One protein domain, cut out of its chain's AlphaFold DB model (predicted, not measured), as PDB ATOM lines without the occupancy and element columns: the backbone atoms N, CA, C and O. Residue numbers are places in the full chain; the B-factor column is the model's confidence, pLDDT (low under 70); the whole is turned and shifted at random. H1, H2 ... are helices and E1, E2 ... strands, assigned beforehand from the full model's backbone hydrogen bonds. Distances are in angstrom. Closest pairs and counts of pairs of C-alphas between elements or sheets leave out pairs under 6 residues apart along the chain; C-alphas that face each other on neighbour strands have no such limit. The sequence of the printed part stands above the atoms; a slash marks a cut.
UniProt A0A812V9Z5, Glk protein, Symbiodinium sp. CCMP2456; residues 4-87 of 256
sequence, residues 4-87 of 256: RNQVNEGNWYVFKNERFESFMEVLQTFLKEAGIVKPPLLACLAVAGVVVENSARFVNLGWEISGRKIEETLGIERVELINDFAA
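This is residues 4 to 87 of the 256 residues of the protein "Glk protein" of Symbiodinium sp. CCMP2456 (UniProt A0A812V9Z5). A parallel pair of strands, E3 and E6, has H2 packed on it mainly along E6, while the small hairpin E4-E5 sits by E6, H1 reaches E5 and H2 with its first turn, and a second hairpin, E1-E2, lies off at one end. The short helix H3 follows E6 at its end. The printed part has 84 residues, with three named helices and six named strands in the order E1 E2 H1 E3 E4 E5 H2 E6 H3, and its class is mixed, helices and strands. The three sheets have two strands each: E1-E2 and E4-E5 are antiparallel, E3-E6 is parallel. The whole is compact, with a radius of gyration of the C-alphas of 13.0 A and spans of 32 by 27 by 26 A.

E1, residues 4 to 7, and E2, residues 10 to 14, form an antiparallel hairpin, with N 5 and O 12 within hydrogen-bond range at 3.2 A. The closest C-alphas of E2 and H1, residues 23 to 33, are those of Tyr 13 and Phe 30, 7.1 A apart. E3, residues 42 to 47, and E6, residues 78 to 83, are parallel neighbours at 22 degrees, with N 45 and O 80 at 2.8 A and N 82 and O 45 at 2.9 A. E4, residues 55 to 58, and E5, residues 63 to 66, form an antiparallel hairpin at 171 degrees, with N 56 and O 65 at 2.9 A. The closest C-alphas of H1 and E5, those of Phe 23 and Ile 65, are 6.8 A apart; those of E4 and E6, Ser 55 and Leu 81, are 6.6 A apart. H2, residues 67 to 74, has 9 pairs of C-alphas within 8 A of E6, the closest being Gly 67 and Val 79 at 5.0 A. H1 and H2 are close but not clearly touching, at a steep tilt of 42 degrees, the same way; their closest C-alphas, Met 24 and Ile 70, are 7.2 A apart. H3, residues 84 to 87, comes closest to E3 at Asp 84 and Ala 46, C-alphas 4.9 A apart. In H1 and H2 every O i to N i+4 pair is within hydrogen-bond range; H3 is too short for such a pair.

E1 begins at C-alpha 4, (143.614, 185.448, 137.828), and spans 10.0 A; E2 spans 12.7 A. H1 begins at C-alpha 23, (132.635, 199.416, 140.979), and spans 15.2 A. E3 spans 16.4 A, E4 10.3 A, E5 9.9 A, H2 10.5 A and E6 16.7 A. H3 spans 5.0 A and ends at C-alpha 87, (127.708, 186.233, 152.737).

The two C-alphas farthest apart, Asn 8 and Glu 53, are 34.8 A apart. The printed part has no cut, and no link is long. The mean pLDDT of the printed part is 88.4; residues 4 to 10 are under 70.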
ATOM      1  N   ARG A   4     144.358 186.702 137.819       50.81
ATOM      2  CA  ARG A   4     143.614 185.448 137.828       50.81
ATOM      3  C   ARG A   4     144.394 184.462 138.672       50.81
ATOM      4  O   ARG A   4     145.520 184.118 138.321       50.81
ATOM      5  N   ASN A   5     143.790 184.010 139.753       46.50
ATOM      6  CA  ASN A   5     144.360 182.953 140.565       46.50
ATOM      7  C   ASN A   5     143.481 181.699 140.423       46.50
ATOM      8  O   ASN A   5     142.290 181.782 140.120       46.50
ATOM      9  N   GLN A   6     144.088 180.528 140.591       40.00
ATOM     10  CA  GLN A   6     143.396 179.244 140.665       40.00
ATOM     11  C   GLN A   6     143.566 178.725 142.085       40.00
ATOM     12  O   GLN A   6     144.690 178.586 142.562       40.00
ATOM     13  N   VAL A   7     142.460 178.473 142.772       42.84
ATOM     14  CA  VAL A   7     142.442 177.679 144.006       42.84
ATOM     15  C   VAL A   7     141.329 176.663 143.812       42.84
ATOM     16  O   VAL A   7     140.290 177.026 143.264       42.84
ATOM     17  N   ASN A   8     141.632 175.408 144.148       39.56
ATOM     18  CA  ASN A   8     140.824 174.197 143.978       39.56
ATOM     19  C   ASN A   8     139.360 174.468 143.575       39.56
ATOM     20  O   ASN A   8     138.552 174.888 144.392       39.56
ATOM     21  N   GLU A   9     139.074 174.217 142.289       48.31
ATOM     22  CA  GLU A   9     137.748 174.202 141.639       48.31
ATOM     23  C   GLU A   9     137.107 175.544 141.207       48.31
ATOM     24  O   GLU A   9     136.011 175.524 140.649       48.31
ATOM     25  N   GLY A  10     137.792 176.697 141.306       56.91
ATOM     26  CA  GLY A  10     137.250 177.989 140.832       56.91
ATOM     27  C   GLY A  10     138.224 178.900 140.065       56.91
ATOM     28  O   GLY A  10     139.409 178.994 140.387       56.91
ATOM     29  N   ASN A  11     137.710 179.631 139.062       73.75
ATOM     30  CA  ASN A  11     138.394 180.795 138.482       73.75
ATOM     31  C   ASN A  11     138.027 182.036 139.298       73.75
ATOM     32  O   ASN A  11     136.866 182.442 139.288       73.75
ATOM     33  N   TRP A  12     139.000 182.664 139.954       83.12
ATOM     34  CA  TRP A  12     138.783 183.914 140.679       83.12
ATOM     35  C   TRP A  12     139.621 185.044 140.091       83.12
ATOM     36  O   TRP A  12     140.751 184.846 139.635       83.12
ATOM     37  N   TYR A  13     139.026 186.235 140.085       89.00
ATOM     38  CA  TYR A  13     139.584 187.448 139.501       89.00
ATOM     39  C   TYR A  13     139.753 188.486 140.603       89.00
ATOM     40  O   TYR A  13     138.805 188.795 141.323       89.00
ATOM     41  N   VAL A  14     140.964 189.023 140.734       91.00
ATOM     42  CA  VAL A  14     141.286 190.029 141.749       91.00
ATOM     43  C   VAL A  14     141.561 191.363 141.082       91.00
ATOM     44  O   VAL A  14     142.494 191.484 140.286       91.00
ATOM     45  N   PHE A  15     140.798 192.381 141.470       91.50
ATOM     46  CA  PHE A  15     140.933 193.751 140.993       91.50
ATOM     47  C   PHE A  15     141.383 194.657 142.141       91.50
ATOM     48  O   PHE A  15     140.885 194.554 143.257       91.50
ATOM     49  N   LYS A  16     142.350 195.543 141.879       92.12
ATOM     50  CA  LYS A  16     142.756 196.574 142.846       92.12
ATOM     51  C   LYS A  16     141.851 197.787 142.690       92.12
ATOM     52  O   LYS A  16     141.877 198.390 141.618       92.12
ATOM     53  N   ASN A  17     141.118 198.148 143.742       91.25
ATOM     54  CA  ASN A  17     140.130 199.230 143.702       91.25
ATOM     55  C   ASN A  17     140.722 200.559 143.212       91.25
ATOM     56  O   ASN A  17     140.075 201.238 142.431       91.25
ATOM     57  N   GLU A  18     141.972 200.896 143.565       89.75
ATOM     58  CA  GLU A  18     142.586 202.183 143.180       89.75
ATOM     59  C   GLU A  18     142.829 202.336 141.669       89.75
ATOM     60  O   GLU A  18     143.256 203.394 141.213       89.75
ATOM     61  N   ARG A  19     142.626 201.271 140.886       92.69
ATOM     62  CA  ARG A  19     142.796 201.285 139.426       92.69
ATOM     63  C   ARG A  19     141.504 201.544 138.659       92.69
ATOM     64  O   ARG A  19     141.553 201.502 137.436       92.69
ATOM     65  N   PHE A  20     140.394 201.737 139.359       93.88
ATOM     66  CA  PHE A  20     139.073 201.906 138.773       93.88
ATOM     67  C   PHE A  20     138.411 203.139 139.376       93.88
ATOM     68  O   PHE A  20     138.595 203.443 140.557       93.88
ATOM     69  N   GLU A  21     137.622 203.842 138.577       93.44
ATOM     70  CA  GLU A  21     136.887 205.022 139.043       93.44
ATOM     71  C   GLU A  21     135.567 204.631 139.715       93.44
ATOM     72  O   GLU A  21     135.009 205.396 140.500       93.44
ATOM     73  N   SER A  22     135.066 203.423 139.436       94.38
ATOM     74  CA  SER A  22     133.829 202.910 140.021       94.38
ATOM     75  C   SER A  22     133.788 201.384 140.083       94.38
ATOM     76  O   SER A  22     134.452 200.682 139.321       94.38
ATOM     77  N   PHE A  23     132.908 200.853 140.931       94.62
ATOM     78  CA  PHE A  23     132.635 199.416 140.979       94.62
ATOM     79  C   PHE A  23     131.997 198.872 139.686       94.62
ATOM     80  O   PHE A  23     132.242 197.729 139.308       94.62
ATOM     81  N   MET A  24     131.215 199.690 138.971       95.38
ATOM     82  CA  MET A  24     130.638 199.293 137.679       95.38
ATOM     83  C   MET A  24     131.733 198.961 136.658       95.38
ATOM     84  O   MET A  24     131.625 197.978 135.927       95.38
ATOM     85  N   GLU A  25     132.810 199.749 136.641       95.00
ATOM     86  CA  GLU A  25     133.961 199.524 135.764       95.00
ATOM     87  C   GLU A  25     134.664 198.195 136.091       95.00
ATOM     88  O   GLU A  25     135.039 197.441 135.186       95.00
ATOM     89  N   VAL A  26     134.774 197.861 137.384       95.06
ATOM     90  CA  VAL A  26     135.293 196.565 137.847       95.06
ATOM     91  C   VAL A  26     134.426 195.419 137.326       95.06
ATOM     92  O   VAL A  26     134.961 194.479 136.738       95.06
ATOM     93  N   LEU A  27     133.100 195.502 137.482       93.94
ATOM     94  CA  LEU A  27     132.176 194.462 137.014       93.94
ATOM     95  C   LEU A  27     132.229 194.266 135.497       93.94
ATOM     96  O   LEU A  27     132.300 193.131 135.027       93.94
ATOM     97  N   GLN A  28     132.233 195.348 134.719       93.31
ATOM     98  CA  GLN A  28     132.331 195.266 133.258       93.31
ATOM     99  C   GLN A  28     133.657 194.637 132.815       93.31
ATOM    100  O   GLN A  28     133.680 193.789 131.917       93.31
ATOM    101  N   THR A  29     134.755 195.012 133.475       93.88
ATOM    102  CA  THR A  29     136.075 194.422 133.228       93.88
ATOM    103  C   THR A  29     136.074 192.936 133.575       93.88
ATOM    104  O   THR A  29     136.526 192.125 132.769       93.88
ATOM    105  N   PHE A  30     135.501 192.560 134.720       93.25
ATOM    106  CA  PHE A  30     135.349 191.168 135.132       93.25
ATOM    107  C   PHE A  30     134.558 190.347 134.114       93.25
ATOM    108  O   PHE A  30     135.062 189.326 133.655       93.25
ATOM    109  N   LEU A  31     133.367 190.794 133.710       91.69
ATOM    110  CA  LEU A  31     132.533 190.062 132.750       91.69
ATOM    111  C   LEU A  31     133.263 189.843 131.419       91.69
ATOM    112  O   LEU A  31     133.216 188.746 130.857       91.69
ATOM    113  N   LYS A  32     134.009 190.853 130.956       91.69
ATOM    114  CA  LYS A  32     134.843 190.756 129.754       91.69
ATOM    115  C   LYS A  32     135.993 189.755 129.922       91.69
ATOM    116  O   LYS A  32     136.178 188.904 129.055       91.69
ATOM    117  N   GLU A  33     136.763 189.842 131.006       91.44
ATOM    118  CA  GLU A  33     137.906 188.947 131.262       91.44
ATOM    119  C   GLU A  33     137.486 187.504 131.595       91.44
ATOM    120  O   GLU A  33     138.239 186.555 131.349       91.44
ATOM    121  N   ALA A  34     136.282 187.324 132.134       90.25
ATOM    122  CA  ALA A  34     135.653 186.029 132.365       90.25
ATOM    123  C   ALA A  34     135.025 185.427 131.099       90.25
ATOM    124  O   ALA A  34     134.617 184.266 131.116       90.25
ATOM    125  N   GLY A  35     134.966 186.180 129.994       90.12
ATOM    126  CA  GLY A  35     134.352 185.726 128.747       90.12
ATOM    127  C   GLY A  35     132.838 185.527 128.861       90.12
ATOM    128  O   GLY A  35     132.270 184.721 128.124       90.12
ATOM    129  N   ILE A  36     132.177 186.234 129.783       88.44
ATOM    130  CA  ILE A  36     130.725 186.166 129.955       88.44
ATOM    131  C   ILE A  36     130.066 187.023 128.872       88.44
ATOM    132  O   ILE A  36     130.066 188.249 128.930       88.44
ATOM    133  N   VAL A  37     129.520 186.351 127.855       85.25
ATOM    134  CA  VAL A  37     128.897 186.996 126.683       85.25
ATOM    135  C   VAL A  37     127.428 187.353 126.926       85.25
ATOM    136  O   VAL A  37     126.917 188.297 126.332       85.25
ATOM    137  N   LYS A  38     126.736 186.599 127.787       89.38
ATOM    138  CA  LYS A  38     125.344 186.855 128.176       89.38
ATOM    139  C   LYS A  38     125.288 187.152 129.671       89.38
ATOM    140  O   LYS A  38     125.939 186.417 130.416       89.38
ATOM    141  N   PRO A  39     124.535 188.173 130.112       87.25
ATOM    142  CA  PRO A  39     124.419 188.458 131.532       87.25
ATOM    143  C   PRO A  39     123.803 187.262 132.270       87.25
ATOM    144  O   PRO A  39     122.954 186.562 131.705       87.25
ATOM    145  N   PRO A  40     124.242 186.987 133.510       90.75
ATOM    146  CA  PRO A  40     123.586 185.994 134.344       90.75
ATOM    147  C   PRO A  40     122.150 186.427 134.663       90.75
ATOM    148  O   PRO A  40     121.825 187.612 134.635       90.75
ATOM    149  N   LEU A  41     121.307 185.456 135.014       94.81
ATOM    150  CA  LEU A  41     119.954 185.731 135.500       94.81
ATOM    151  C   LEU A  41     120.006 186.497 136.830       94.81
ATOM    152  O   LEU A  41     119.350 187.515 137.002       94.81
ATOM    153  N   LEU A  42     120.838 186.018 137.755       96.31
ATOM    154  CA  LEU A  42     120.959 186.540 139.109       96.31
ATOM    155  C   LEU A  42     122.419 186.865 139.414       96.31
ATOM    156  O   LEU A  42     123.320 186.121 139.014       96.31
ATOM    157  N   ALA A  43     122.648 187.926 140.178       95.38
ATOM    158  CA  ALA A  43     123.939 188.196 140.797       95.38
ATOM    159  C   ALA A  43     123.755 188.533 142.277       95.38
ATOM    160  O   ALA A  43     122.877 189.309 142.642       95.38
ATOM    161  N   CYS A  44     124.611 187.974 143.127       96.19
ATOM    162  CA  CYS A  44     124.695 188.337 144.534       96.19
ATOM    163  C   CYS A  44     126.082 188.919 144.808       96.19
ATOM    164  O   CYS A  44     127.094 188.318 144.439       96.19
ATOM    165  N   LEU A  45     126.125 190.107 145.406       96.00
ATOM    166  CA  LEU A  45     127.338 190.887 145.607       96.00
ATOM    167  C   LEU A  45     127.519 191.169 147.097       96.00
ATOM    168  O   LEU A  45     126.801 191.976 147.684       96.00
ATOM    169  N   ALA A  46     128.506 190.513 147.699       94.50
ATOM    170  CA  ALA A  46     128.897 190.770 149.076       94.50
ATOM    171  C   ALA A  46     129.742 192.049 149.172       94.50
ATOM    172  O   ALA A  46     130.715 192.211 148.430       94.50
ATOM    173  N   VAL A  47     129.396 192.945 150.096       91.88
ATOM    174  CA  VAL A  47     130.095 194.218 150.316       91.88
ATOM    175  C   VAL A  47     130.496 194.392 151.780       91.88
ATOM    176  O   VAL A  47     129.712 194.138 152.690       91.88
ATOM    177  N   ALA A  48     131.724 194.864 152.007       84.50
ATOM    178  CA  ALA A  48     132.257 195.155 153.339       84.50
ATOM    179  C   ALA A  48     131.719 196.499 153.862       84.50
ATOM    180  O   ALA A  48     132.409 197.522 153.830       84.50
ATOM    181  N   GLY A  49     130.452 196.502 154.274       81.00
ATOM    182  CA  GLY A  49     129.764 197.671 154.810       81.00
ATOM    183  C   GLY A  49     128.263 197.453 154.990       81.00
ATOM    184  O   GLY A  49     127.734 196.367 154.742       81.00
ATOM    185  N   VAL A  50     127.581 198.516 155.419       83.88
ATOM    186  CA  VAL A  50     126.126 198.523 155.601       83.88
ATOM    187  C   VAL A  50     125.443 198.583 154.236       83.88
ATOM    188  O   VAL A  50     125.726 199.478 153.434       83.88
ATOM    189  N   VAL A  51     124.523 197.649 153.998       90.56
ATOM    190  CA  VAL A  51     123.627 197.664 152.838       90.56
ATOM    191  C   VAL A  51     122.284 198.242 153.264       90.56
ATOM    192  O   VAL A  51     121.670 197.762 154.214       90.56
ATOM    193  N   VAL A  52     121.823 199.268 152.554       91.31
ATOM    194  CA  VAL A  52     120.515 199.902 152.761       91.31
ATOM    195  C   VAL A  52     119.822 199.973 151.410       91.31
ATOM    196  O   VAL A  52     120.419 200.455 150.453       91.31
ATOM    197  N   GLU A  53     118.590 199.465 151.323       94.12
ATOM    198  CA  GLU A  53     117.784 199.497 150.088       94.12
ATOM    199  C   GLU A  53     118.567 199.001 148.852       94.12
ATOM    200  O   GLU A  53     118.639 199.663 147.814       94.12
ATOM    201  N   ASN A  54     119.212 197.834 148.987       95.50
ATOM    202  CA  ASN A  54     120.020 197.201 147.935       95.50
ATOM    203  C   ASN A  54     121.152 198.103 147.385       95.50
ATOM    204  O   ASN A  54     121.517 198.052 146.205       95.50
ATOM    205  N   SER A  55     121.692 198.976 148.240       95.81
ATOM    206  CA  SER A  55     122.749 199.930 147.908       95.81
ATOM    207  C   SER A  55     123.790 200.025 149.027       95.81
ATOM    208  O   SER A  55     123.487 199.807 150.200       95.81
ATOM    209  N   ALA A  56     125.031 200.356 148.672       94.31
ATOM    210  CA  ALA A  56     126.141 200.507 149.611       94.31
ATOM    211  C   ALA A  56     127.061 201.666 149.211       94.31
ATOM    212  O   ALA A  56     127.352 201.878 148.031       94.31
ATOM    213  N   ARG A  57     127.562 202.402 150.211       92.19
ATOM    214  CA  ARG A  57     128.462 203.545 150.008       92.19
ATOM    215  C   ARG A  57     129.833 203.287 150.618       92.19
ATOM    216  O   ARG A  57     129.968 203.086 151.822       92.19
ATOM    217  N   PHE A  58     130.864 203.412 149.792       89.12
ATOM    218  CA  PHE A  58     132.260 203.292 150.191       89.12
ATOM    219  C   PHE A  58     132.898 204.676 150.229       89.12
ATOM    220  O   PHE A  58     133.521 205.113 149.263       89.12
ATOM    221  N   VAL A  59     132.759 205.372 151.361       79.62
ATOM    222  CA  VAL A  59     133.222 206.764 151.524       79.62
ATOM    223  C   VAL A  59     134.710 206.919 151.193       79.62
ATOM    224  O   VAL A  59     135.083 207.852 150.491       79.62
ATOM    225  N   ASN A  60     135.549 205.968 151.613       81.44
ATOM    226  CA  ASN A  60     136.996 206.004 151.355       81.44
ATOM    227  C   ASN A  60     137.363 205.866 149.869       81.44
ATOM    228  O   ASN A  60     138.437 206.301 149.471       81.44
ATOM    229  N   LEU A  61     136.497 205.240 149.067       86.25
ATOM    230  CA  LEU A  61     136.694 205.065 147.625       86.25
ATOM    231  C   LEU A  61     135.911 206.102 146.808       86.25
ATOM    232  O   LEU A  61     136.100 206.194 145.603       86.25
ATOM    233  N   GLY A  62     135.004 206.857 147.439       89.44
ATOM    234  CA  GLY A  62     134.043 207.707 146.737       89.44
ATOM    235  C   GLY A  62     133.035 206.920 145.892       89.44
ATOM    236  O   GLY A  62     132.415 207.490 145.000       89.44
ATOM    237  N   TRP A  63     132.877 205.615 146.135       93.50
ATOM    238  CA  TRP A  63     131.998 204.759 145.339       93.50
ATOM    239  C   TRP A  63     130.611 204.642 145.963       93.50
ATOM    240  O   TRP A  63     130.461 204.484 147.177       93.50
ATOM    241  N   GLU A  64     129.602 204.631 145.100       93.44
ATOM    242  CA  GLU A  64     128.234 204.254 145.431       93.44
ATOM    243  C   GLU A  64     127.823 203.087 144.536       93.44
ATOM    244  O   GLU A  64     127.912 203.162 143.306       93.44
ATOM    245  N   ILE A  65     127.427 201.986 145.166       95.56
ATOM    246  CA  ILE A  65     127.005 200.761 144.497       95.56
ATOM    247  C   ILE A  65     125.502 200.628 144.706       95.56
ATOM    248  O   ILE A  65     125.033 200.689 145.836       95.56
ATOM    249  N   SER A  66     124.762 200.437 143.618       96.75
ATOM    250  CA  SER A  66     123.319 200.211 143.636       96.75
ATOM    251  C   SER A  66     123.014 198.980 142.797       96.75
ATOM    252  O   SER A  66     123.371 198.953 141.616       96.75
ATOM    253  N   GLY A  67     122.360 197.980 143.393       97.25
ATOM    254  CA  GLY A  67     121.961 196.758 142.691       97.25
ATOM    255  C   GLY A  67     121.100 197.074 141.472       97.25
ATOM    256  O   GLY A  67     121.431 196.657 140.366       97.25
ATOM    257  N   ARG A  68     120.115 197.965 141.636       97.00
ATOM    258  CA  ARG A  68     119.253 198.442 140.546       97.00
ATOM    259  C   ARG A  68     120.034 199.035 139.372       97.00
ATOM    260  O   ARG A  68     119.769 198.726 138.215       97.00
ATOM    261  N   LYS A  69     121.033 199.878 139.649       97.00
ATOM    262  CA  LYS A  69     121.869 200.459 138.585       97.00
ATOM    263  C   LYS A  69     122.656 199.376 137.837       97.00
ATOM    264  O   LYS A  69     122.892 199.514 136.637       97.00
ATOM    265  N   ILE A  70     123.076 198.319 138.531       97.06
ATOM    266  CA  ILE A  70     123.785 197.173 137.945       97.06
ATOM    267  C   ILE A  70     122.844 196.337 137.074       97.06
ATOM    268  O   ILE A  70     123.230 196.013 135.951       97.06
ATOM    269  N   GLU A  71     121.620 196.061 137.531       97.19
ATOM    270  CA  GLU A  71     120.565 195.405 136.738       97.19
ATOM    271  C   GLU A  71     120.341 196.144 135.413       97.19
ATOM    272  O   GLU A  71     120.526 195.570 134.339       97.19
ATOM    273  N   GLU A  72     120.050 197.447 135.489       96.12
ATOM    274  CA  GLU A  72     119.758 198.296 134.326       96.12
ATOM    275  C   GLU A  72     120.949 198.389 133.355       96.12
ATOM    276  O   GLU A  72     120.767 198.365 132.138       96.12
ATOM    277  N   THR A  73     122.178 198.478 133.876       95.00
ATOM    278  CA  THR A  73     123.381 198.678 133.046       95.00
ATOM    279  C   THR A  73     123.874 197.384 132.398       95.00
ATOM    280  O   THR A  73     124.382 197.418 131.277       95.00
ATOM    281  N   LEU A  74     123.787 196.254 133.104       94.44
ATOM    282  CA  LEU A  74     124.349 194.978 132.651       94.44
ATOM    283  C   LEU A  74     123.293 194.027 132.079       94.44
ATOM    284  O   LEU A  74     123.662 193.004 131.508       94.44
ATOM    285  N   GLY A  75     122.003 194.351 132.206       94.69
ATOM    286  CA  GLY A  75     120.910 193.482 131.772       94.69
ATOM    287  C   GLY A  75     120.794 192.206 132.610       94.69
ATOM    288  O   GLY A  75     120.406 191.167 132.084       94.69
ATOM    289  N   ILE A  76     121.184 192.273 133.885       96.00
ATOM    290  CA  ILE A  76     120.991 191.193 134.861       96.00
ATOM    291  C   ILE A  76     119.570 191.328 135.406       96.00
ATOM    292  O   ILE A  76     119.166 192.436 135.750       96.00
ATOM    293  N   GLU A  77     118.816 190.230 135.483       96.56
ATOM    294  CA  GLU A  77     117.404 190.283 135.890       96.56
ATOM    295  C   GLU A  77     117.242 190.712 137.350       96.56
ATOM    296  O   GLU A  77     116.351 191.501 137.657       96.56
ATOM    297  N   ARG A  78     118.116 190.223 138.238       97.50
ATOM    298  CA  ARG A  78     118.138 190.645 139.641       97.50
ATOM    299  C   ARG A  78     119.546 190.667 140.220       97.50
ATOM    300  O   ARG A  78     120.304 189.701 140.090       97.50
ATOM    301  N   VAL A  79     119.874 191.752 140.909       97.81
ATOM    302  CA  VAL A  79     121.133 191.942 141.628       97.81
ATOM    303  C   VAL A  79     120.827 192.203 143.093       97.81
ATOM    304  O   VAL A  79     120.167 193.181 143.428       97.81
ATOM    305  N   GLU A  80     121.363 191.366 143.973       97.12
ATOM    306  CA  GLU A  80     121.238 191.525 145.422       97.12
ATOM    307  C   GLU A  80     122.586 191.888 146.035       97.12
ATOM    308  O   GLU A  80     123.560 191.138 145.919       97.12
ATOM    309  N   LEU A  81     122.646 193.035 146.705       96.44
ATOM    310  CA  LEU A  81     123.758 193.405 147.564       96.44
ATOM    311  C   LEU A  81     123.504 192.853 148.961       96.44
ATOM    312  O   LEU A  81     122.451 193.083 149.551       96.44
ATOM    313  N   ILE A  82     124.504 192.181 149.515       94.56
ATOM    314  CA  ILE A  82     124.462 191.672 150.886       94.56
ATOM    315  C   ILE A  82     125.701 192.117 151.652       94.56
ATOM    316  O   ILE A  82     126.758 192.373 151.077       94.56
ATOM    317  N   ASN A  83     125.576 192.201 152.971       92.12
ATOM    318  CA  ASN A  83     126.724 192.419 153.837       92.12
ATOM    319  C   ASN A  83     127.720 191.237 153.735       92.12
ATOM    320  O   ASN A  83     127.333 190.091 153.497       92.12
ATOM    321  N   ASP A  84     129.009 191.504 153.918       91.62
ATOM    322  CA  ASP A  84     130.081 190.505 153.864       91.62
ATOM    323  C   ASP A  84     129.953 189.400 154.926       91.62
ATOM    324  O   ASP A  84     130.226 188.235 154.632       91.62
ATOM    325  N   PHE A  85     129.485 189.714 156.134       90.88
ATOM    326  CA  PHE A  85     129.159 188.712 157.151       90.88
ATOM    327  C   PHE A  85     127.857 187.965 156.864       90.88
ATOM    328  O   PHE A  85     127.760 186.785 157.196       90.88
ATOM    329  N   ALA A  86     126.901 188.580 156.162       93.12
ATOM    330  CA  ALA A  86     125.756 187.838 155.637       93.12
ATOM    331  C   ALA A  86     126.205 186.781 154.609       93.12
ATOM    332  O   ALA A  86     125.787 185.624 154.671       93.12
ATOM    333  N   ALA A  87     127.124 187.151 153.711       94.12
ATOM    334  CA  ALA A  87     127.708 186.233 152.737       94.12
ATOM    335  C   ALA A  87     128.504 185.101 153.406       94.12
ATOM    336  O   ALA A  87     128.355 183.943 153.025       94.12
TER     337      ALA A  87